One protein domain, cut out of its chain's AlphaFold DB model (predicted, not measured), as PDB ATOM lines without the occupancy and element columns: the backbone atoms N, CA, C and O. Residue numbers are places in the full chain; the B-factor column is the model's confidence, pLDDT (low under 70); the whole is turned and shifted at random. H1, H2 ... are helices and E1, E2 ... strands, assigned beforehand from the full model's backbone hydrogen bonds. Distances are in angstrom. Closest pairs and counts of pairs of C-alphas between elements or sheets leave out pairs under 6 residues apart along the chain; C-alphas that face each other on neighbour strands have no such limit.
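AT A GLANCE: This is residues 9 to 169 of the 245 residues of an uncharacterized protein of Paenibacillus sonchi (UniProt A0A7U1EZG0). Three nearly parallel helices, H1, H2 and H5, form a bundle, and H2 covers one face of a small three-stranded sheet, running along its strands. H5, the longest helix, extends past the bundle to H3 and H4. The printed part has 161 residues with five named helices and three named strands, in the order H1 H2 E1 E2 H3 H4 E3 H5; the sheet, E1 E2 E3, is antiparallel and the class is mixed. It is compact, with a radius of gyration of the C-alphas of 16.6 A and spans of 54 by 41 by 26 A.

HOW THE PARTS SIT: H1, residues 9 to 29, touches H2, residues 50 to 61, with residues 20 to 27 alone; the closest C-alphas, of Asn 20 and Ile 52, are 6.6 A apart. H2 is on the sheet at a height of 9.7 A, over E1, residues 65 to 71, and E2, residues 75 to 83. E1 and E2 form an antiparallel hairpin, with N 67 and O 79 within hydrogen-bond range at 2.9 A. E3, residues 133 to 139, is antiparallel to E2, with N 80 and O 136 at 2.8 A. The hub H5, residues 145 to 169, touches H1, H2, H3, residues 86 to 93, and, only just, with 3 pairs of C-alphas within 8 A, H4, residues 96 to 109. Every O i to N i+4 pair is within hydrogen-bond range in H1, H2 and H5, against 2 of 4 in H3 and 9 of 10 in H4.

IN THESE COORDINATES: H1 starts at C-alpha 9 (134.401, 154.313, 194.366) and is 30.2 A long. H5 ends at C-alpha 169 (175.873, 165.931, 161.201), after 36.2 A.

THE WHOLE: The C-alphas farthest apart, of Asp 9 and Gln 169, are 54.4 A apart. The printed part has no cut; the links H1 to H2 and H4 to E3 are long. pLDDT is under 70 at residues 44 to 47, 72 to 75, 110 to 131 and 140 to 143.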
ATOM      1  N   ASP A   9     134.067 152.893 194.520       77.38
ATOM      2  CA  ASP A   9     134.401 154.313 194.366       77.38
ATOM      3  C   ASP A   9     135.753 154.663 194.994       77.38
ATOM      4  O   ASP A   9     136.546 155.378 194.387       77.38
ATOM      5  N   GLN A  10     136.072 154.089 196.158       80.94
ATOM      6  CA  GLN A  10     137.383 154.258 196.796       80.94
ATOM      7  C   GLN A  10     138.504 153.672 195.933       80.94
ATOM      8  O   GLN A  10     139.539 154.309 195.746       80.94
ATOM      9  N   VAL A  11     138.295 152.482 195.361       81.38
ATOM     10  CA  VAL A  11     139.267 151.867 194.442       81.38
ATOM     11  C   VAL A  11     139.477 152.750 193.209       81.38
ATOM     12  O   VAL A  11     140.612 152.945 192.769       81.38
ATOM     13  N   ASN A  12     138.403 153.321 192.673       77.50
ATOM     14  CA  ASN A  12     138.460 154.203 191.515       77.50
ATOM     15  C   ASN A  12     139.175 155.521 191.820       77.50
ATOM     16  O   ASN A  12     140.050 155.941 191.064       77.50
ATOM     17  N   GLN A  13     138.878 156.129 192.963       82.69
ATOM     18  CA  GLN A  13     139.553 157.334 193.423       82.69
ATOM     19  C   GLN A  13     141.062 157.107 193.603       82.69
ATOM     20  O   GLN A  13     141.875 157.914 193.150       82.69
ATOM     21  N   MET A  14     141.449 155.975 194.204       83.69
ATOM     22  CA  MET A  14     142.857 155.593 194.356       83.69
ATOM     23  C   MET A  14     143.544 155.404 193.000       83.69
ATOM     24  O   MET A  14     144.659 155.885 192.815       83.69
ATOM     25  N   ARG A  15     142.885 154.748 192.035       82.19
ATOM     26  CA  ARG A  15     143.415 154.579 190.671       82.19
ATOM     27  C   ARG A  15     143.633 155.919 189.976       82.19
ATOM     28  O   ARG A  15     144.715 156.136 189.446       82.19
ATOM     29  N   ALA A  16     142.655 156.821 190.028       83.38
ATOM     30  CA  ALA A  16     142.774 158.151 189.432       83.38
ATOM     31  C   ALA A  16     143.896 158.981 190.078       83.38
ATOM     32  O   ALA A  16     144.683 159.625 189.388       83.38
ATOM     33  N   THR A  17     144.030 158.889 191.403       87.81
ATOM     34  CA  THR A  17     145.107 159.542 192.162       87.81
ATOM     35  C   THR A  17     146.484 159.016 191.742       87.81
ATOM     36  O   THR A  17     147.395 159.805 191.504       87.81
ATOM     37  N   LEU A  18     146.640 157.693 191.619       87.75
ATOM     38  CA  LEU A  18     147.888 157.076 191.160       87.75
ATOM     39  C   LEU A  18     148.229 157.473 189.720       87.75
ATOM     40  O   LEU A  18     149.396 157.722 189.421       87.75
ATOM     41  N   ASP A  19     147.224 157.571 188.852       86.12
ATOM     42  CA  ASP A  19     147.389 157.996 187.463       86.12
ATOM     43  C   ASP A  19     147.885 159.450 187.369       86.12
ATOM     44  O   ASP A  19     148.859 159.743 186.676       86.12
ATOM     45  N   ASN A  20     147.303 160.347 188.170       90.06
ATOM     46  CA  ASN A  20     147.757 161.734 188.287       90.06
ATOM     47  C   ASN A  20     149.197 161.833 188.805       90.06
ATOM     48  O   ASN A  20     150.009 162.575 188.249       90.06
ATOM     49  N   MET A  21     149.551 161.043 189.825       91.56
ATOM     50  CA  MET A  21     150.933 160.965 190.308       91.56
ATOM     51  C   MET A  21     151.894 160.472 189.224       91.56
ATOM     52  O   MET A  21     153.006 160.993 189.110       91.56
ATOM     53  N   ALA A  22     151.482 159.483 188.427       91.94
ATOM     54  CA  ALA A  22     152.282 158.969 187.325       91.94
ATOM     55  C   ALA A  22     152.527 160.053 186.267       91.94
ATOM     56  O   ALA A  22     153.676 160.274 185.896       91.94
ATOM     57  N   MET A  23     151.491 160.792 185.858       93.88
ATOM     58  CA  MET A  23     151.629 161.897 184.902       93.88
ATOM     59  C   MET A  23     152.576 162.995 185.403       93.88
ATOM     60  O   MET A  23     153.474 163.421 184.673       93.88
ATOM     61  N   ILE A  24     152.443 163.402 186.670       94.19
ATOM     62  CA  ILE A  24     153.328 164.402 187.288       94.19
ATOM     63  C   ILE A  24     154.777 163.897 187.321       94.19
ATOM     64  O   ILE A  24     155.711 164.641 187.013       94.19
ATOM     65  N   LYS A  25     154.984 162.617 187.650       94.44
ATOM     66  CA  LYS A  25     156.313 162.001 187.622       94.44
ATOM     67  C   LYS A  25     156.903 161.994 186.207       94.44
ATOM     68  O   LYS A  25     158.070 162.343 186.050       94.44
ATOM     69  N   MET A  26     156.112 161.652 185.188       95.31
ATOM     70  CA  MET A  26     156.569 161.630 183.793       95.31
ATOM     71  C   MET A  26     157.065 163.007 183.329       95.31
ATOM     72  O   MET A  26     158.129 163.103 182.716       95.31
ATOM     73  N   ILE A  27     156.345 164.093 183.645       94.94
ATOM     74  CA  ILE A  27     156.806 165.443 183.272       94.94
ATOM     75  C   ILE A  27     158.031 165.885 184.085       94.94
ATOM     76  O   ILE A  27     158.896 166.578 183.548       94.94
ATOM     77  N   ALA A  28     158.157 165.446 185.342       94.56
ATOM     78  CA  ALA A  28     159.349 165.693 186.151       94.56
ATOM     79  C   ALA A  28     160.587 165.020 185.535       94.56
ATOM     80  O   ALA A  28     161.637 165.646 185.388       94.56
ATOM     81  N   GLU A  29     160.446 163.769 185.090       93.12
ATOM     82  CA  GLU A  29     161.488 163.035 184.360       93.12
ATOM     83  C   GLU A  29     161.800 163.670 182.992       93.12
ATOM     84  O   GLU A  29     162.938 163.608 182.525       93.12
ATOM     85  N   ALA A  30     160.833 164.364 182.382       88.25
ATOM     86  CA  ALA A  30     161.037 165.176 181.180       88.25
ATOM     87  C   ALA A  30     161.738 166.531 181.444       88.25
ATOM     88  O   ALA A  30     161.954 167.301 180.501       88.25
ATOM     89  N   GLY A  31     162.122 166.815 182.695       89.56
ATOM     90  CA  GLY A  31     162.878 168.003 183.096       89.56
ATOM     91  C   GLY A  31     162.021 169.210 183.479       89.56
ATOM     92  O   GLY A  31     162.547 170.321 183.547       89.56
ATOM     93  N   ILE A  32     160.718 169.022 183.707       92.88
ATOM     94  CA  ILE A  32     159.837 170.075 184.220       92.88
ATOM     95  C   ILE A  32     159.995 170.179 185.736       92.88
ATOM     96  O   ILE A  32     159.927 169.181 186.452       92.88
ATOM     97  N   ASP A  33     160.169 171.401 186.238       90.31
ATOM     98  CA  ASP A  33     160.221 171.639 187.676       90.31
ATOM     99  C   ASP A  33     158.823 171.541 188.295       90.31
ATOM    100  O   ASP A  33     157.969 172.416 188.130       90.31
ATOM    101  N   VAL A  34     158.603 170.442 189.009       89.62
ATOM    102  CA  VAL A  34     157.388 170.175 189.788       89.62
ATOM    103  C   VAL A  34     157.608 170.348 191.293       89.62
ATOM    104  O   VAL A  34     156.667 170.196 192.064       89.62
ATOM    105  N   ILE A  35     158.838 170.653 191.728       87.38
ATOM    106  CA  ILE A  35     159.173 170.846 193.145       87.38
ATOM    107  C   ILE A  35     158.898 172.296 193.536       87.38
ATOM    108  O   ILE A  35     158.235 172.549 194.540       87.38
ATOM    109  N   THR A  36     159.399 173.251 192.748       89.31
ATOM    110  CA  THR A  36     159.204 174.683 193.036       89.31
ATOM    111  C   THR A  36     157.869 175.210 192.516       89.31
ATOM    112  O   THR A  36     157.345 176.187 193.047       89.31
ATOM    113  N   ALA A  37     157.293 174.539 191.517       87.56
ATOM    114  CA  ALA A  37     156.000 174.861 190.928       87.56
ATOM    115  C   ALA A  37     155.097 173.612 190.909       87.56
ATOM    116  O   ALA A  37     154.877 173.038 189.834       87.56
ATOM    117  N   PRO A  38     154.586 173.168 192.071       87.75
ATOM    118  CA  PRO A  38     153.799 171.944 192.169       87.75
ATOM    119  C   PRO A  38     152.510 172.014 191.344       87.75
ATOM    120  O   PRO A  38     151.985 173.089 191.050       87.75
ATOM    121  N   ILE A  39     152.020 170.838 190.959       86.56
ATOM    122  CA  ILE A  39     150.684 170.654 190.390       86.56
ATOM    123  C   ILE A  39     149.834 170.052 191.498       86.56
ATOM    124  O   ILE A  39     150.074 168.922 191.927       86.56
ATOM    125  N   GLU A  40     148.881 170.831 191.992       84.69
ATOM    126  CA  GLU A  40     147.892 170.337 192.941       84.69
ATOM    127  C   GLU A  40     146.875 169.472 192.201       84.69
ATOM    128  O   GLU A  40     146.436 169.813 191.103       84.69
ATOM    129  N   PHE A  41     146.509 168.342 192.796       81.69
ATOM    130  CA  PHE A  41     145.501 167.457 192.238       81.69
ATOM    131  C   PHE A  41     144.660 166.838 193.347       81.69
ATOM    132  O   PHE A  41     145.159 166.456 194.406       81.69
ATOM    133  N   SER A  42     143.370 166.711 193.071       76.12
ATOM    134  CA  SER A  42     142.429 165.920 193.853       76.12
ATOM    135  C   SER A  42     141.521 165.207 192.868       76.12
ATOM    136  O   SER A  42     140.879 165.876 192.065       76.12
ATOM    137  N   SER A  43     141.468 163.881 192.919       76.50
ATOM    138  CA  SER A  43     140.548 163.113 192.079       76.50
ATOM    139  C   SER A  43     139.374 162.641 192.906       76.50
ATOM    140  O   SER A  43     139.569 162.109 194.002       76.50
ATOM    141  N   ASN A  44     138.169 162.797 192.365       68.06
ATOM    142  CA  ASN A  44     136.953 162.295 193.002       68.06
ATOM    143  C   ASN A  44     136.479 160.959 192.401       68.06
ATOM    144  O   ASN A  44     135.827 160.186 193.095       68.06
ATOM    145  N   TYR A  45     136.833 160.655 191.146       64.69
ATOM    146  CA  TYR A  45     136.507 159.397 190.457       64.69
ATOM    147  C   TYR A  45     137.420 159.165 189.233       64.69
ATOM    148  O   TYR A  45     138.189 160.044 188.846       64.69
ATOM    149  N   ILE A  46     137.357 157.974 188.621       59.69
ATOM    150  CA  ILE A  46     138.061 157.675 187.358       59.69
ATOM    151  C   ILE A  46     137.401 158.461 186.219       59.69
ATOM    152  O   ILE A  46     136.231 158.241 185.928       59.69
ATOM    153  N   GLY A  47     138.160 159.333 185.560       61.84
ATOM    154  CA  GLY A  47     137.701 160.278 184.536       61.84
ATOM    155  C   GLY A  47     138.083 161.723 184.879       61.84
ATOM    156  O   GLY A  47     138.310 162.532 183.985       61.84
ATOM    157  N   ASP A  48     138.255 162.023 186.169       73.06
ATOM    158  CA  ASP A  48     138.644 163.333 186.709       73.06
ATOM    159  C   ASP A  48     140.173 163.550 186.658       73.06
ATOM    160  O   ASP A  48     140.832 163.864 187.653       73.06
ATOM    161  N   GLN A  49     140.772 163.270 185.497       83.06
ATOM    162  CA  GLN A  49     142.201 163.476 185.234       83.06
ATOM    163  C   GLN A  49     142.463 164.440 184.070       83.06
ATOM    164  O   GLN A  49     143.611 164.835 183.876       83.06
ATOM    165  N   ASP A  50     141.425 164.868 183.337       83.19
ATOM    166  CA  ASP A  50     141.540 165.797 182.200       83.19
ATOM    167  C   ASP A  50     142.288 167.080 182.599       83.19
ATOM    168  O   ASP A  50     143.285 167.452 181.981       83.19
ATOM    169  N   GLY A  51     141.899 167.695 183.721       87.56
ATOM    170  CA  GLY A  51     142.554 168.908 184.215       87.56
ATOM    171  C   GLY A  51     144.050 168.718 184.485       87.56
ATOM    172  O   GLY A  51     144.862 169.561 184.106       87.56
ATOM    173  N   ILE A  52     144.441 167.584 185.075       91.25
ATOM    174  CA  ILE A  52     145.853 167.283 185.352       91.25
ATOM    175  C   ILE A  52     146.612 166.983 184.066       91.25
ATOM    176  O   ILE A  52     147.744 167.441 183.900       91.25
ATOM    177  N   PHE A  53     145.990 166.263 183.136       90.44
ATOM    178  CA  PHE A  53     146.552 166.007 181.819       90.44
ATOM    179  C   PHE A  53     146.801 167.310 181.050       90.44
ATOM    180  O   PHE A  53     147.915 167.524 180.564       90.44
ATOM    181  N   LEU A  54     145.821 168.218 181.012       91.62
ATOM    182  CA  LEU A  54     145.953 169.541 180.403       91.62
ATOM    183  C   LEU A  54     147.094 170.336 181.044       91.62
ATOM    184  O   LEU A  54     147.966 170.823 180.326       91.62
ATOM    185  N   MET A  55     147.158 170.398 182.378       92.94
ATOM    186  CA  MET A  55     148.257 171.073 183.079       92.94
ATOM    187  C   MET A  55     149.621 170.464 182.733       92.94
ATOM    188  O   MET A  55     150.593 171.194 182.535       92.94
ATOM    189  N   CYS A  56     149.716 169.134 182.628       94.31
ATOM    190  CA  CYS A  56     150.947 168.464 182.214       94.31
ATOM    191  C   CYS A  56     151.351 168.857 180.787       94.31
ATOM    192  O   CYS A  56     152.520 169.175 180.553       94.31
ATOM    193  N   LEU A  57     150.399 168.886 179.848       93.25
ATOM    194  CA  LEU A  57     150.655 169.344 178.483       93.25
ATOM    195  C   LEU A  57     151.120 170.803 178.466       93.25
ATOM    196  O   LEU A  57     152.127 171.107 177.828       93.25
ATOM    197  N   GLU A  58     150.453 171.687 179.208       93.75
ATOM    198  CA  GLU A  58     150.802 173.106 179.253       93.75
ATOM    199  C   GLU A  58     152.199 173.360 179.817       93.75
ATOM    200  O   GLU A  58     152.944 174.200 179.305       93.75
ATOM    201  N   ARG A  59     152.599 172.600 180.842       92.88
ATOM    202  CA  ARG A  59     153.948 172.697 181.410       92.88
ATOM    203  C   ARG A  59     155.035 172.264 180.431       92.88
ATOM    204  O   ARG A  59     156.132 172.813 180.471       92.88
ATOM    205  N   VAL A  60     154.752 171.279 179.582       93.12
ATOM    206  CA  VAL A  60     155.741 170.710 178.656       93.12
ATOM    207  C   VAL A  60     155.806 171.489 177.346       93.12
ATOM    208  O   VAL A  60     156.898 171.726 176.826       93.12
ATOM    209  N   PHE A  61     154.652 171.872 176.806       91.31
ATOM    210  CA  PHE A  61     154.516 172.395 175.448       91.31
ATOM    211  C   PHE A  61     154.181 173.895 175.400       91.31
ATOM    212  O   PHE A  61     154.367 174.528 174.360       91.31
ATOM    213  N   GLY A  62     153.768 174.496 176.519       90.62
ATOM    214  CA  GLY A  62     153.239 175.861 176.576       90.62
ATOM    215  C   GLY A  62     151.719 175.885 176.410       90.62
ATOM    216  O   GLY A  62     151.078 174.848 176.481       90.62
ATOM    217  N   THR A  63     151.128 177.061 176.194       91.75
ATOM    218  CA  THR A  63     149.665 177.239 176.140       91.75
ATOM    219  C   THR A  63     148.980 176.267 175.175       91.75
ATOM    220  O   THR A  63     149.253 176.290 173.973       91.75
ATOM    221  N   VAL A  64     148.072 175.446 175.707       91.44
ATOM    222  CA  VAL A  64     147.270 174.473 174.955       91.44
ATOM    223  C   VAL A  64     145.865 175.037 174.776       91.44
ATOM    224  O   VAL A  64     145.249 175.486 175.739       91.44
ATOM    225  N   GLU A  65     145.333 175.007 173.556       89.81
ATOM    226  CA  GLU A  65     143.914 175.324 173.346       89.81
ATOM    227  C   GLU A  65     143.102 174.049 173.601       89.81
ATOM    228  O   GLU A  65     143.399 173.000 173.024       89.81
ATOM    229  N   ASN A  66     142.097 174.129 174.474       89.75
ATOM    230  CA  ASN A  66     141.221 173.014 174.821       89.75
ATOM    231  C   ASN A  66     139.761 173.373 174.511       89.75
ATOM    232  O   ASN A  66     139.292 174.457 174.855       89.75
ATOM    233  N   GLU A  67     139.055 172.446 173.867       86.88
ATOM    234  CA  GLU A  67     137.610 172.506 173.657       86.88
ATOM    235  C   GLU A  67     136.968 171.252 174.243       86.88
ATOM    236  O   GLU A  67     137.379 170.133 173.928       86.88
ATOM    237  N   TRP A  68     135.920 171.439 175.040       84.62
ATOM    238  CA  TRP A  68     135.113 170.352 175.577       84.62
ATOM    239  C   TRP A  68     133.691 170.428 175.027       84.62
ATOM    240  O   TRP A  68     133.093 171.507 174.959       84.62
ATOM    241  N   SER A  69     133.139 169.284 174.632       81.56
ATOM    242  CA  SER A  69     131.746 169.183 174.210       81.56
ATOM    243  C   SER A  69     131.128 167.830 174.549       81.56
ATOM    244  O   SER A  69     131.810 166.812 174.645       81.56
ATOM    245  N   ILE A  70     129.803 167.821 174.692       79.50
ATOM    246  CA  ILE A  70     128.995 166.601 174.755       79.50
ATOM    247  C   ILE A  70     128.303 166.443 173.404       79.50
ATOM    248  O   ILE A  70     127.674 167.388 172.921       79.50
ATOM    249  N   ILE A  71     128.415 165.266 172.792       76.75
ATOM    250  CA  ILE A  71     127.699 164.943 171.549       76.75
ATOM    251  C   ILE A  71     126.383 164.211 171.822       76.75
ATOM    252  O   ILE A  71     126.193 163.605 172.882       76.75
ATOM    253  N   ASP A  72     125.487 164.235 170.833       53.91
ATOM    254  CA  ASP A  72     124.234 163.481 170.858       53.91
ATOM    255  C   ASP A  72     124.524 161.995 171.132       53.91
ATOM    256  O   ASP A  72     125.190 161.315 170.351       53.91
ATOM    257  N   GLY A  73     124.067 161.510 172.290       64.19
ATOM    258  CA  GLY A  73     124.430 160.197 172.838       64.19
ATOM    259  C   GLY A  73     125.069 160.242 174.231       64.19
ATOM    260  O   GLY A  73     125.228 159.190 174.840       64.19
ATOM    261  N   GLY A  74     125.386 161.433 174.757       66.81
ATOM    262  CA  GLY A  74     125.899 161.614 176.123       66.81
ATOM    263  C   GLY A  74     127.400 161.362 176.275       66.81
ATOM    264  O   GLY A  74     127.887 161.271 177.396       66.81
ATOM    265  N   TYR A  75     128.124 161.248 175.160       67.00
ATOM    266  CA  TYR A  75     129.569 161.050 175.161       67.00
ATOM    267  C   TYR A  75     130.309 162.378 175.284       67.00
ATOM    268  O   TYR A  75     129.998 163.341 174.576       67.00
ATOM    269  N   GLU A  76     131.315 162.392 176.150       73.44
ATOM    270  CA  GLU A  76     132.203 163.531 176.353       73.44
ATOM    271  C   GLU A  76     133.344 163.494 175.339       73.44
ATOM    272  O   GLU A  76     133.964 162.447 175.114       73.44
ATOM    273  N   ILE A  77     133.621 164.646 174.732       78.06
ATOM    274  CA  ILE A  77     134.720 164.840 173.795       78.06
ATOM    275  C   ILE A  77     135.578 166.004 174.275       78.06
ATOM    276  O   ILE A  77     135.118 167.146 174.301       78.06
ATOM    277  N   SER A  78     136.847 165.714 174.547       80.62
ATOM    278  CA  SER A  78     137.878 166.725 174.781       80.62
ATOM    279  C   SER A  78     138.786 166.808 173.556       80.62
ATOM    280  O   SER A  78     139.305 165.796 173.070       80.62
ATOM    281  N   LYS A  79     138.971 168.017 173.026       84.44
ATOM    282  CA  LYS A  79     139.904 168.313 171.935       84.44
ATOM    283  C   LYS A  79     141.005 169.218 172.452       84.44
ATOM    284  O   LYS A  79     140.730 170.224 173.096       84.44
ATOM    285  N   TYR A  80     142.243 168.892 172.109       85.62
ATOM    286  CA  TYR A  80     143.417 169.664 172.490       85.62
ATOM    287  C   TYR A  80     144.204 170.012 171.245       85.62
ATOM    288  O   TYR A  80     144.517 169.139 170.433       85.62
ATOM    289  N   ARG A  81     144.581 171.278 171.130       87.12
ATOM    290  CA  ARG A  81     145.572 171.743 170.173       87.12
ATOM    291  C   ARG A  81     146.846 172.061 170.936       87.12
ATOM    292  O   ARG A  81     146.937 173.075 171.628       87.12
ATOM    293  N   VAL A  82     147.829 171.179 170.803       88.81
ATOM    294  CA  VAL A  82     149.086 171.256 171.547       88.81
ATOM    295  C   VAL A  82     150.167 171.857 170.650       88.81
ATOM    296  O   VAL A  82     150.458 171.289 169.591       88.81
ATOM    297  N   PRO A  83     150.776 172.997 171.019       89.19
ATOM    298  CA  PRO A  83     151.898 173.546 170.268       89.19
ATOM    299  C   PRO A  83     153.091 172.587 170.320       89.19
ATOM    300  O   PRO A  83     153.418 172.027 171.358       89.19
ATOM    301  N   PHE A  84     153.784 172.416 169.200       87.88
ATOM    302  CA  PHE A  84     154.961 171.558 169.122       87.88
ATOM    303  C   PHE A  84     156.093 172.275 168.394       87.88
ATOM    304  O   PHE A  84     156.393 172.051 167.218       87.88
ATOM    305  N   ILE A  85     156.703 173.208 169.122       86.44
ATOM    306  CA  ILE A  85     157.647 174.182 168.576       86.44
ATOM    307  C   ILE A  85     158.936 173.544 168.048       86.44
ATOM    308  O   ILE A  85     159.562 174.082 167.133       86.44
ATOM    309  N   GLU A  86     159.324 172.381 168.569       86.69
ATOM    310  CA  GLU A  86     160.494 171.634 168.116       86.69
ATOM    311  C   GLU A  86     160.390 171.268 166.626       86.69
ATOM    312  O   GLU A  86     161.407 171.252 165.928       86.69
ATOM    313  N   LEU A  87     159.173 171.098 166.094       83.25
ATOM    314  CA  LEU A  87     158.952 170.844 164.670       83.25
ATOM    315  C   LEU A  87     159.437 171.995 163.776       83.25
ATOM    316  O   LEU A  87     159.968 171.730 162.696       83.25
ATOM    317  N   LYS A  88     159.393 173.253 164.248       83.62
ATOM    318  CA  LYS A  88     159.975 174.404 163.524       83.62
ATOM    319  C   LYS A  88     161.469 174.242 163.294       83.62
ATOM    320  O   LYS A  88     161.991 174.664 162.267       83.62
ATOM    321  N   SER A  89     162.164 173.651 164.264       83.88
ATOM    322  CA  SER A  89     163.598 173.372 164.160       83.88
ATOM    323  C   SER A  89     163.881 172.119 163.338       83.88
ATOM    324  O   SER A  89     164.958 172.013 162.757       83.88
ATOM    325  N   LEU A  90     162.942 171.173 163.303       84.56
ATOM    326  CA  LEU A  90     163.080 169.910 162.592       84.56
ATOM    327  C   LEU A  90     162.850 170.061 161.084       84.56
ATOM    328  O   LEU A  90     163.631 169.539 160.293       84.56
ATOM    329  N   TYR A  91     161.792 170.760 160.668       82.44
ATOM    330  CA  TYR A  91     161.388 170.811 159.261       82.44
ATOM    331  C   TYR A  91     162.457 171.340 158.299       82.44
ATOM    332  O   TYR A  91     162.590 170.747 157.231       82.44
ATOM    333  N   PRO A  92     163.260 172.365 158.639       83.56
ATOM    334  CA  PRO A  92     164.356 172.805 157.777       83.56
ATOM    335  C   PRO A  92     165.475 171.766 157.604       83.56
ATOM    336  O   PRO A  92     166.270 171.883 156.677       83.56
ATOM    337  N   LEU A  93     165.566 170.768 158.493       83.31
ATOM    338  CA  LEU A  93     166.607 169.735 158.461       83.31
ATOM    339  C   LEU A  93     166.257 168.572 157.522       83.31
ATOM    340  O   LEU A  93     167.139 167.793 157.166       83.31
ATOM    341  N   PHE A  94     164.993 168.450 157.108       80.81
ATOM    342  CA  PHE A  94     164.535 167.414 156.187       80.81
ATOM    343  C   PHE A  94     164.098 168.004 154.848       80.81
ATOM    344  O   PHE A  94     163.422 169.027 154.787       80.81
ATOM    345  N   THR A  95     164.421 167.307 153.761       76.69
ATOM    346  CA  THR A  95     163.982 167.657 152.406       76.69
ATOM    347  C   THR A  95     162.977 166.631 151.875       76.69
ATOM    348  O   THR A  95     163.105 165.431 152.128       76.69
ATOM    349  N   GLY A  96     161.970 167.112 151.135       75.75
ATOM    350  CA  GLY A  96     161.057 166.292 150.327       75.75
ATOM    351  C   GLY A  96     160.420 165.103 151.059       75.75
ATOM    352  O   GLY A  96     159.780 165.261 152.097       75.75
ATOM    353  N   GLU A  97     160.606 163.908 150.497       81.38
ATOM    354  CA  GLU A  97     159.972 162.651 150.921       81.38
ATOM    355  C   GLU A  97     160.328 162.227 152.350       81.38
ATOM    356  O   GLU A  97     159.458 161.763 153.084       81.38
ATOM    357  N   LYS A  98     161.567 162.474 152.800       80.50
ATOM    358  CA  LYS A  98     162.002 162.126 154.166       80.50
ATOM    359  C   LYS A  98     161.200 162.859 155.231       80.50
ATOM    360  O   LYS A  98     160.934 162.309 156.296       80.50
ATOM    361  N   ARG A  99     160.797 164.101 154.944       79.56
ATOM    362  CA  ARG A  99     159.942 164.875 155.848       79.56
ATOM    363  C   ARG A  99     158.566 164.224 155.976       79.56
ATOM    364  O   ARG A  99     158.072 164.095 157.089       79.56
ATOM    365  N   ILE A 100     157.972 163.819 154.852       80.25
ATOM    366  CA  ILE A 100     156.646 163.187 154.806       80.25
ATOM    367  C   ILE A 100     156.676 161.841 155.537       80.25
ATOM    368  O   ILE A 100     155.808 161.572 156.362       80.25
ATOM    369  N   GLU A 101     157.695 161.023 155.277       84.38
ATOM    370  CA  GLU A 101     157.873 159.729 155.935       84.38
ATOM    371  C   GLU A 101     158.033 159.882 157.453       84.38
ATOM    372  O   GLU A 101     157.354 159.196 158.217       84.38
ATOM    373  N   TYR A 102     158.880 160.816 157.894       82.81
ATOM    374  CA  TYR A 102     159.103 161.066 159.315       82.81
ATOM    375  C   TYR A 102     157.825 161.546 160.011       82.81
ATOM    376  O   TYR A 102     157.463 161.021 161.060       82.81
ATOM    377  N   ILE A 103     157.111 162.490 159.392       78.38
ATOM    378  CA  ILE A 103     155.805 162.965 159.861       78.38
ATOM    379  C   ILE A 103     154.826 161.798 160.015       78.38
ATOM    380  O   ILE A 103     154.250 161.631 161.084       78.38
ATOM    381  N   ARG A 104     154.680 160.962 158.982       80.81
ATOM    382  CA  ARG A 104     153.775 159.809 159.016       80.81
ATOM    383  C   ARG A 104     154.108 158.873 160.177       80.81
ATOM    384  O   ARG A 104     153.204 158.411 160.863       80.81
ATOM    385  N   ASN A 105     155.392 158.618 160.420       82.38
ATOM    386  CA  ASN A 105     155.827 157.754 161.516       82.38
ATOM    387  C   ASN A 105     155.517 158.368 162.893       82.38
ATOM    388  O   ASN A 105     155.098 157.640 163.790       82.38
ATOM    389  N   LEU A 106     155.658 159.690 163.059       78.88
ATOM    390  CA  LEU A 106     155.236 160.375 164.288       78.88
ATOM    391  C   LEU A 106     153.720 160.286 164.500       78.88
ATOM    392  O   LEU A 106     153.282 159.999 165.609       78.88
ATOM    393  N   THR A 107     152.923 160.481 163.445       74.06
ATOM    394  CA  THR A 107     151.458 160.355 163.514       74.06
ATOM    395  C   THR A 107     151.025 158.935 163.890       74.06
ATOM    396  O   THR A 107     150.075 158.768 164.644       74.06
ATOM    397  N   LEU A 108     151.739 157.901 163.434       75.56
ATOM    398  CA  LEU A 108     151.439 156.511 163.799       75.56
ATOM    399  C   LEU A 108     151.735 156.188 165.272       75.56
ATOM    400  O   LEU A 108     151.022 155.388 165.866       75.56
ATOM    401  N   LEU A 109     152.754 156.806 165.882       71.62
ATOM    402  CA  LEU A 109     153.061 156.611 167.313       71.62
ATOM    403  C   LEU A 109     151.945 157.111 168.236       71.62
ATOM    404  O   LEU A 109     151.830 156.683 169.385       71.62
ATOM    405  N   LEU A 110     151.153 158.033 167.712       67.94
ATOM    406  CA  LEU A 110     150.103 158.758 168.394       67.94
ATOM    407  C   LEU A 110     148.735 158.076 168.310       67.94
ATOM    408  O   LEU A 110     147.842 158.408 169.083       67.94
ATOM    409  N   ASP A 111     148.586 157.093 167.424       66.06
ATOM    410  CA  ASP A 111     147.388 156.261 167.361       66.06
ATOM    411  C   ASP A 111     147.361 155.337 168.598       66.06
ATOM    412  O   ASP A 111     148.283 154.545 168.849       66.06
ATOM    413  N   VAL A 112     146.340 155.487 169.448       59.66
ATOM    414  CA  VAL A 112     146.168 154.685 170.669       59.66
ATOM    415  C   VAL A 112     144.819 153.987 170.606       59.66
ATOM    416  O   VAL A 112     143.794 154.550 170.958       59.66
ATOM    417  N   LYS A 113     144.803 152.720 170.206       54.44
ATOM    418  CA  LYS A 113     143.609 151.888 170.370       54.44
ATOM    419  C   LYS A 113     143.710 151.176 171.711       54.44
ATOM    420  O   LYS A 113     144.676 150.452 171.939       54.44
ATOM    421  N   VAL A 114     142.770 151.443 172.612       51.38
ATOM    422  CA  VAL A 114     142.648 150.721 173.884       51.38
ATOM    423  C   VAL A 114     141.560 149.667 173.688       51.38
ATOM    424  O   VAL A 114     140.406 150.010 173.457       51.38
ATOM    425  N   ASP A 115     141.937 148.389 173.720       45.16
ATOM    426  CA  ASP A 115     141.101 147.241 173.321       45.16
ATOM    427  C   ASP A 115     140.026 146.813 174.358       45.16
ATOM    428  O   ASP A 115     139.516 145.694 174.287       45.16
ATOM    429  N   ASP A 116     139.633 147.666 175.314       41.66
ATOM    430  CA  ASP A 116     138.729 147.265 176.406       41.66
ATOM    431  C   ASP A 116     137.262 147.720 176.235       41.66
ATOM    432  O   ASP A 116     136.924 148.900 176.136       41.66
ATOM    433  N   TYR A 117     136.373 146.720 176.292       36.72
ATOM    434  CA  TYR A 117     134.931 146.670 175.968       36.72
ATOM    435  C   TYR A 117     133.977 147.663 176.682       36.72
ATOM    436  O   TYR A 117     132.765 147.571 176.489       36.72
ATOM    437  N   TYR A 118     134.473 148.593 177.500       34.62
ATOM    438  CA  TYR A 118     133.660 149.602 178.207       34.62
ATOM    439  C   TYR A 118     134.142 151.044 178.011       34.62
ATOM    440  O   TYR A 118     133.512 151.972 178.516       34.62
ATOM    441  N   PHE A 119     135.209 151.245 177.238       39.31
ATOM    442  CA  PHE A 119     135.750 152.562 176.943       39.31
ATOM    443  C   PHE A 119     135.939 152.685 175.437       39.31
ATOM    444  O   PHE A 119     136.975 152.334 174.883       39.31
ATOM    445  N   TYR A 120     134.919 153.207 174.754       35.69
ATOM    446  CA  TYR A 120     135.134 153.786 173.433       35.69
ATOM    447  C   TYR A 120     135.904 155.089 173.623       35.69
ATOM    448  O   TYR A 120     135.311 156.160 173.752       35.69
ATOM    449  N   SER A 121     137.226 154.977 173.659       37.28
ATOM    450  CA  SER A 121     138.093 156.055 173.229       37.28
ATOM    451  C   SER A 121     138.387 155.811 171.755       37.28
ATOM    452  O   SER A 121     139.262 155.013 171.416       37.28
ATOM    453  N   ASP A 122     137.690 156.509 170.861       38.00
ATOM    454  CA  ASP A 122     138.329 156.827 169.587       38.00
ATOM    455  C   ASP A 122     139.434 157.832 169.927       38.00
ATOM    456  O   ASP A 122     139.250 159.044 169.802       38.00
ATOM    457  N   VAL A 123     140.589 157.347 170.397       44.62
ATOM    458  CA  VAL A 123     141.828 158.126 170.311       44.62
ATOM    459  C   VAL A 123     142.291 158.016 168.867       44.62
ATOM    460  O   VAL A 123     143.296 157.398 168.534       44.62
ATOM    461  N   ALA A 124     141.503 158.612 167.980       38.34
ATOM    462  CA  ALA A 124     141.991 159.000 166.682       38.34
ATOM    463  C   ALA A 124     142.802 160.275 166.913       38.34
ATOM    464  O   ALA A 124     142.249 161.364 167.091       38.34
ATOM    465  N   MET A 125     144.127 160.150 166.913       41.81
ATOM    466  CA  MET A 125     144.970 161.306 166.645       41.81
ATOM    467  C   MET A 125     144.871 161.644 165.160       41.81
ATOM    468  O   MET A 125     145.764 161.359 164.367       41.81
ATOM    469  N   GLU A 126     143.778 162.310 164.785       38.50
ATOM    470  CA  GLU A 126     143.754 163.161 163.594       38.50
ATOM    471  C   GLU A 126     144.580 164.419 163.886       38.50
ATOM    472  O   GLU A 126     144.088 165.537 164.010       38.50
ATOM    473  N   GLY A 127     145.887 164.221 164.035       37.56
ATOM    474  CA  GLY A 127     146.861 165.289 163.989       37.56
ATOM    475  C   GLY A 127     147.174 165.582 162.533       37.56
ATOM    476  O   GLY A 127     148.178 165.101 162.008       37.56
ATOM    477  N   GLU A 128     146.341 166.383 161.869       44.44
ATOM    478  CA  GLU A 128     146.844 167.121 160.717       44.44
ATOM    479  C   GLU A 128     147.934 168.043 161.278       44.44
ATOM    480  O   GLU A 128     147.654 168.927 162.087       44.44
ATOM    481  N   LEU A 129     149.201 167.792 160.936       53.09
ATOM    482  CA  LEU A 129     150.354 168.622 161.313       53.09
ATOM    483  C   LEU A 129     150.300 169.973 160.580       53.09
ATOM    484  O   LEU A 129     151.241 170.395 159.902       53.09
ATOM    485  N   SER A 130     149.164 170.656 160.672       48.50
ATOM    486  CA  SER A 130     148.898 171.928 160.041       48.50
ATOM    487  C   SER A 130     149.315 173.034 161.017       48.50
ATOM    488  O   SER A 130     148.534 173.583 161.785       48.50
ATOM    489  N   LYS A 131     150.610 173.379 160.926       57.72
ATOM    490  CA  LYS A 131     151.312 174.501 161.595       57.72
ATOM    491  C   LYS A 131     151.741 174.229 163.046       57.72
ATOM    492  O   LYS A 131     151.049 174.597 163.982       57.72
ATOM    493  N   ASP A 132     152.943 173.662 163.202       75.00
ATOM    494  CA  ASP A 132     153.720 173.534 164.456       75.00
ATOM    495  C   ASP A 132     152.903 173.167 165.705       75.00
ATOM    496  O   ASP A 132     153.143 173.681 166.797       75.00
ATOM    497  N   CYS A 133     151.913 172.300 165.530       81.75
ATOM    498  CA  CYS A 133     151.055 171.771 166.576       81.75
ATOM    499  C   CYS A 133     150.602 170.361 166.199       81.75
ATOM    500  O   CYS A 133     150.670 169.970 165.028       81.75
ATOM    501  N   PHE A 134     150.114 169.620 167.185       80.50
ATOM    502  CA  PHE A 134     149.349 168.399 166.966       80.50
ATOM    503  C   PHE A 134     148.006 168.492 167.686       80.50
ATOM    504  O   PHE A 134     147.849 169.245 168.651       80.50
ATOM    505  N   PHE A 135     147.036 167.736 167.183       80.00
ATOM    506  CA  PHE A 135     145.677 167.715 167.700       80.00
ATOM    507  C   PHE A 135     145.401 166.369 168.354       80.00
ATOM    508  O   PHE A 135     145.694 165.319 167.781       80.00
ATOM    509  N   ILE A 136     144.842 166.415 169.556       79.62
ATOM    510  CA  ILE A 136     144.396 165.245 170.302       79.62
ATOM    511  C   ILE A 136     142.880 165.338 170.404       79.62
ATOM    512  O   ILE A 136     142.351 166.372 170.809       79.62
ATOM    513  N   ARG A 137     142.184 164.249 170.088       78.44
ATOM    514  CA  ARG A 137     140.769 164.082 170.402       78.44
ATOM    515  C   ARG A 137     140.623 162.880 171.320       78.44
ATOM    516  O   ARG A 137     141.099 161.798 170.993       78.44
ATOM    517  N   ILE A 138     139.979 163.089 172.458       76.50
ATOM    518  CA  ILE A 138     139.693 162.050 173.444       76.50
ATOM    519  C   ILE A 138     138.179 161.935 173.548       76.50
ATOM    520  O   ILE A 138     137.501 162.936 173.772       76.50
ATOM    521  N   MET A 139     137.656 160.725 173.374       71.94
ATOM    522  CA  MET A 139     136.273 160.400 173.721       71.94
ATOM    523  C   MET A 139     136.286 159.554 174.990       71.94
ATOM    524  O   MET A 139     137.066 158.608 175.055       71.94
ATOM    525  N   ASN A 140     135.453 159.894 175.976       67.69
ATOM    526  CA  ASN A 140     135.371 159.191 177.267       67.69
ATOM    527  C   ASN A 140     136.750 158.982 177.940       67.69
ATOM    528  O   ASN A 140     137.288 157.877 177.953       67.69
ATOM    529  N   GLY A 141     137.324 160.040 178.523       62.34
ATOM    530  CA  GLY A 141     138.722 160.098 178.995       62.34
ATOM    531  C   GLY A 141     139.136 159.190 180.168       62.34
ATOM    532  O   GLY A 141     140.241 159.311 180.690       62.34
ATOM    533  N   ALA A 142     138.306 158.260 180.617       65.94
ATOM    534  CA  ALA A 142     138.634 157.402 181.751       65.94
ATOM    535  C   ALA A 142     139.814 156.450 181.447       65.94
ATOM    536  O   ALA A 142     139.704 155.533 180.639       65.94
ATOM    537  N   GLY A 143     140.942 156.649 182.140       67.38
ATOM    538  CA  GLY A 143     142.098 155.737 182.118       67.38
ATOM    539  C   GLY A 143     143.037 155.864 180.910       67.38
ATOM    540  O   GLY A 143     143.949 155.054 180.774       67.38
ATOM    541  N   VAL A 144     142.848 156.868 180.048       75.25
ATOM    542  CA  VAL A 144     143.648 157.040 178.815       75.25
ATOM    543  C   VAL A 144     144.724 158.121 178.911       75.25
ATOM    544  O   VAL A 144     145.594 158.199 178.045       75.25
ATOM    545  N   PHE A 145     144.692 158.957 179.950       82.38
ATOM    546  CA  PHE A 145     145.526 160.156 180.022       82.38
ATOM    547  C   PHE A 145     147.012 159.860 180.250       82.38
ATOM    548  O   PHE A 145     147.843 160.384 179.506       82.38
ATOM    549  N   SER A 146     147.378 159.001 181.209       85.81
ATOM    550  CA  SER A 146     148.798 158.706 181.450       85.81
ATOM    551  C   SER A 146     149.489 157.939 180.312       85.81
ATOM    552  O   SER A 146     150.587 158.362 179.937       85.81
ATOM    553  N   PRO A 147     148.883 156.918 179.658       82.69
ATOM    554  CA  PRO A 147     149.517 156.263 178.511       82.69
ATOM    555  C   PRO A 147     149.653 157.201 177.305       82.69
ATOM    556  O   PRO A 147     150.627 157.136 176.550       82.69
ATOM    557  N   LEU A 148     148.683 158.100 177.117       81.94
ATOM    558  CA  LEU A 148     148.743 159.104 176.063       81.94
ATOM    559  C   LEU A 148     149.851 160.130 176.332       81.94
ATOM    560  O   LEU A 148     150.623 160.446 175.424       81.94
ATOM    561  N   LEU A 149     149.978 160.610 177.575       88.69
ATOM    562  CA  LEU A 149     151.048 161.526 177.967       88.69
ATOM    563  C   LEU A 149     152.430 160.897 177.757       88.69
ATOM    564  O   LEU A 149     153.315 161.549 177.204       88.69
ATOM    565  N   GLU A 150     152.608 159.627 178.129       88.25
ATOM    566  CA  GLU A 150     153.855 158.884 177.909       88.25
ATOM    567  C   GLU A 150     154.256 158.880 176.425       88.25
ATOM    568  O   GLU A 150     155.385 159.244 176.080       88.25
ATOM    569  N   LYS A 151     153.317 158.550 175.528       84.25
ATOM    570  CA  LYS A 151     153.551 158.561 174.073       84.25
ATOM    571  C   LYS A 151     153.899 159.955 173.546       84.25
ATOM    572  O   LYS A 151     154.812 160.095 172.728       84.25
ATOM    573  N   ILE A 152     153.207 160.990 174.023       87.94
ATOM    574  CA  ILE A 152     153.467 162.384 173.638       87.94
ATOM    575  C   ILE A 152     154.876 162.817 174.073       87.94
ATOM    576  O   ILE A 152     155.620 163.411 173.285       87.94
ATOM    577  N   LEU A 153     155.279 162.487 175.302       91.31
ATOM    578  CA  LEU A 153     156.616 162.788 175.817       91.31
ATOM    579  C   LEU A 153     157.705 162.016 175.067       91.31
ATOM    580  O   LEU A 153     158.743 162.590 174.725       91.31
ATOM    581  N   PHE A 154     157.462 160.741 174.759       89.38
ATOM    582  CA  PHE A 154     158.357 159.933 173.937       89.38
ATOM    583  C   PHE A 154     158.586 160.574 172.563       89.38
ATOM    584  O   PHE A 154     159.731 160.792 172.161       89.38
ATOM    585  N   MET A 155     157.506 160.954 171.875       87.75
ATOM    586  CA  MET A 155     157.573 161.622 170.576       87.75
ATOM    587  C   MET A 155     158.394 162.914 170.643       87.75
ATOM    588  O   MET A 155     159.278 163.134 169.812       87.75
ATOM    589  N   ARG A 156     158.146 163.756 171.656       89.88
ATOM    590  CA  ARG A 156     158.915 164.984 171.884       89.88
ATOM    591  C   ARG A 156     160.407 164.694 172.009       89.88
ATOM    592  O   ARG A 156     161.225 165.345 171.354       89.88
ATOM    593  N   ASN A 157     160.767 163.705 172.820       90.62
ATOM    594  CA  ASN A 157     162.159 163.333 173.046       90.62
ATOM    595  C   ASN A 157     162.833 162.796 171.774       90.62
ATOM    596  O   ASN A 157     163.973 163.171 171.487       90.62
ATOM    597  N   GLU A 158     162.130 161.995 170.972       89.25
ATOM    598  CA  GLU A 158     162.641 161.501 169.689       89.25
ATOM    599  C   GLU A 158     162.848 162.631 168.672       89.25
ATOM    600  O   GLU A 158     163.884 162.670 167.995       89.25
ATOM    601  N   VAL A 159     161.950 163.620 168.622       89.38
ATOM    602  CA  VAL A 159     162.131 164.821 167.790       89.38
ATOM    603  C   VAL A 159     163.359 165.616 168.244       89.38
ATOM    604  O   VAL A 159     164.226 165.930 167.426       89.38
ATOM    605  N   ILE A 160     163.501 165.889 169.545       91.19
ATOM    606  CA  ILE A 160     164.656 166.619 170.100       91.19
ATOM    607  C   ILE A 160     165.970 165.891 169.795       91.19
ATOM    608  O   ILE A 160     166.949 166.508 169.361       91.19
ATOM    609  N   LYS A 161     166.005 164.573 170.006       90.88
ATOM    610  CA  LYS A 161     167.163 163.726 169.708       90.88
ATOM    611  C   LYS A 161     167.509 163.770 168.224       90.88
ATOM    612  O   LYS A 161     168.674 163.963 167.877       90.88
ATOM    613  N   THR A 162     166.506 163.673 167.356       90.56
ATOM    614  CA  THR A 162     166.679 163.757 165.901       90.56
ATOM    615  C   THR A 162     167.270 165.106 165.489       90.56
ATOM    616  O   THR A 162     168.265 165.137 164.764       90.56
ATOM    617  N   ILE A 163     166.746 166.219 166.016       90.31
ATOM    618  CA  ILE A 163     167.292 167.567 165.780       90.31
ATOM    619  C   ILE A 163     168.763 167.634 166.197       90.31
ATOM    620  O   ILE A 163     169.592 168.147 165.446       90.31
ATOM    621  N   ARG A 164     169.108 167.117 167.384       91.94
ATOM    622  CA  ARG A 164     170.495 167.105 167.877       91.94
ATOM    623  C   ARG A 164     171.417 166.323 166.943       91.94
ATOM    624  O   ARG A 164     172.482 166.830 166.593       91.94
ATOM    625  N   LEU A 165     171.005 165.132 166.509       91.56
ATOM    626  CA  LEU A 165     171.778 164.296 165.586       91.56
ATOM    627  C   LEU A 165     171.989 164.986 164.233       91.56
ATOM    628  O   LEU A 165     173.120 165.057 163.757       91.56
ATOM    629  N   GLN A 166     170.934 165.559 163.654       88.88
ATOM    630  CA  GLN A 166     171.016 166.278 162.380       88.88
ATOM    631  C   GLN A 166     171.891 167.536 162.484       88.88
ATOM    632  O   GLN A 166     172.754 167.760 161.637       88.88
ATOM    633  N   LYS A 167     171.764 168.323 163.562       89.44
ATOM    634  CA  LYS A 167     172.647 169.476 163.812       89.44
ATOM    635  C   LYS A 167     174.113 169.058 163.943       89.44
ATOM    636  O   LYS A 167     174.979 169.710 163.366       89.44
ATOM    637  N   MET A 168     174.403 167.962 164.649       89.75
ATOM    638  CA  MET A 168     175.765 167.426 164.746       89.75
ATOM    639  C   MET A 168     176.310 166.982 163.383       89.75
ATOM    640  O   MET A 168     177.457 167.283 163.056       89.75
ATOM    641  N   GLN A 169     175.492 166.317 162.562       88.94
ATOM    642  CA  GLN A 169     175.873 165.931 161.201       88.94
ATOM    643  C   GLN A 169     176.169 167.152 160.324       88.94
ATOM    644  O   GLN A 169     177.197 167.174 159.649       88.94
TER     645      GLN A 169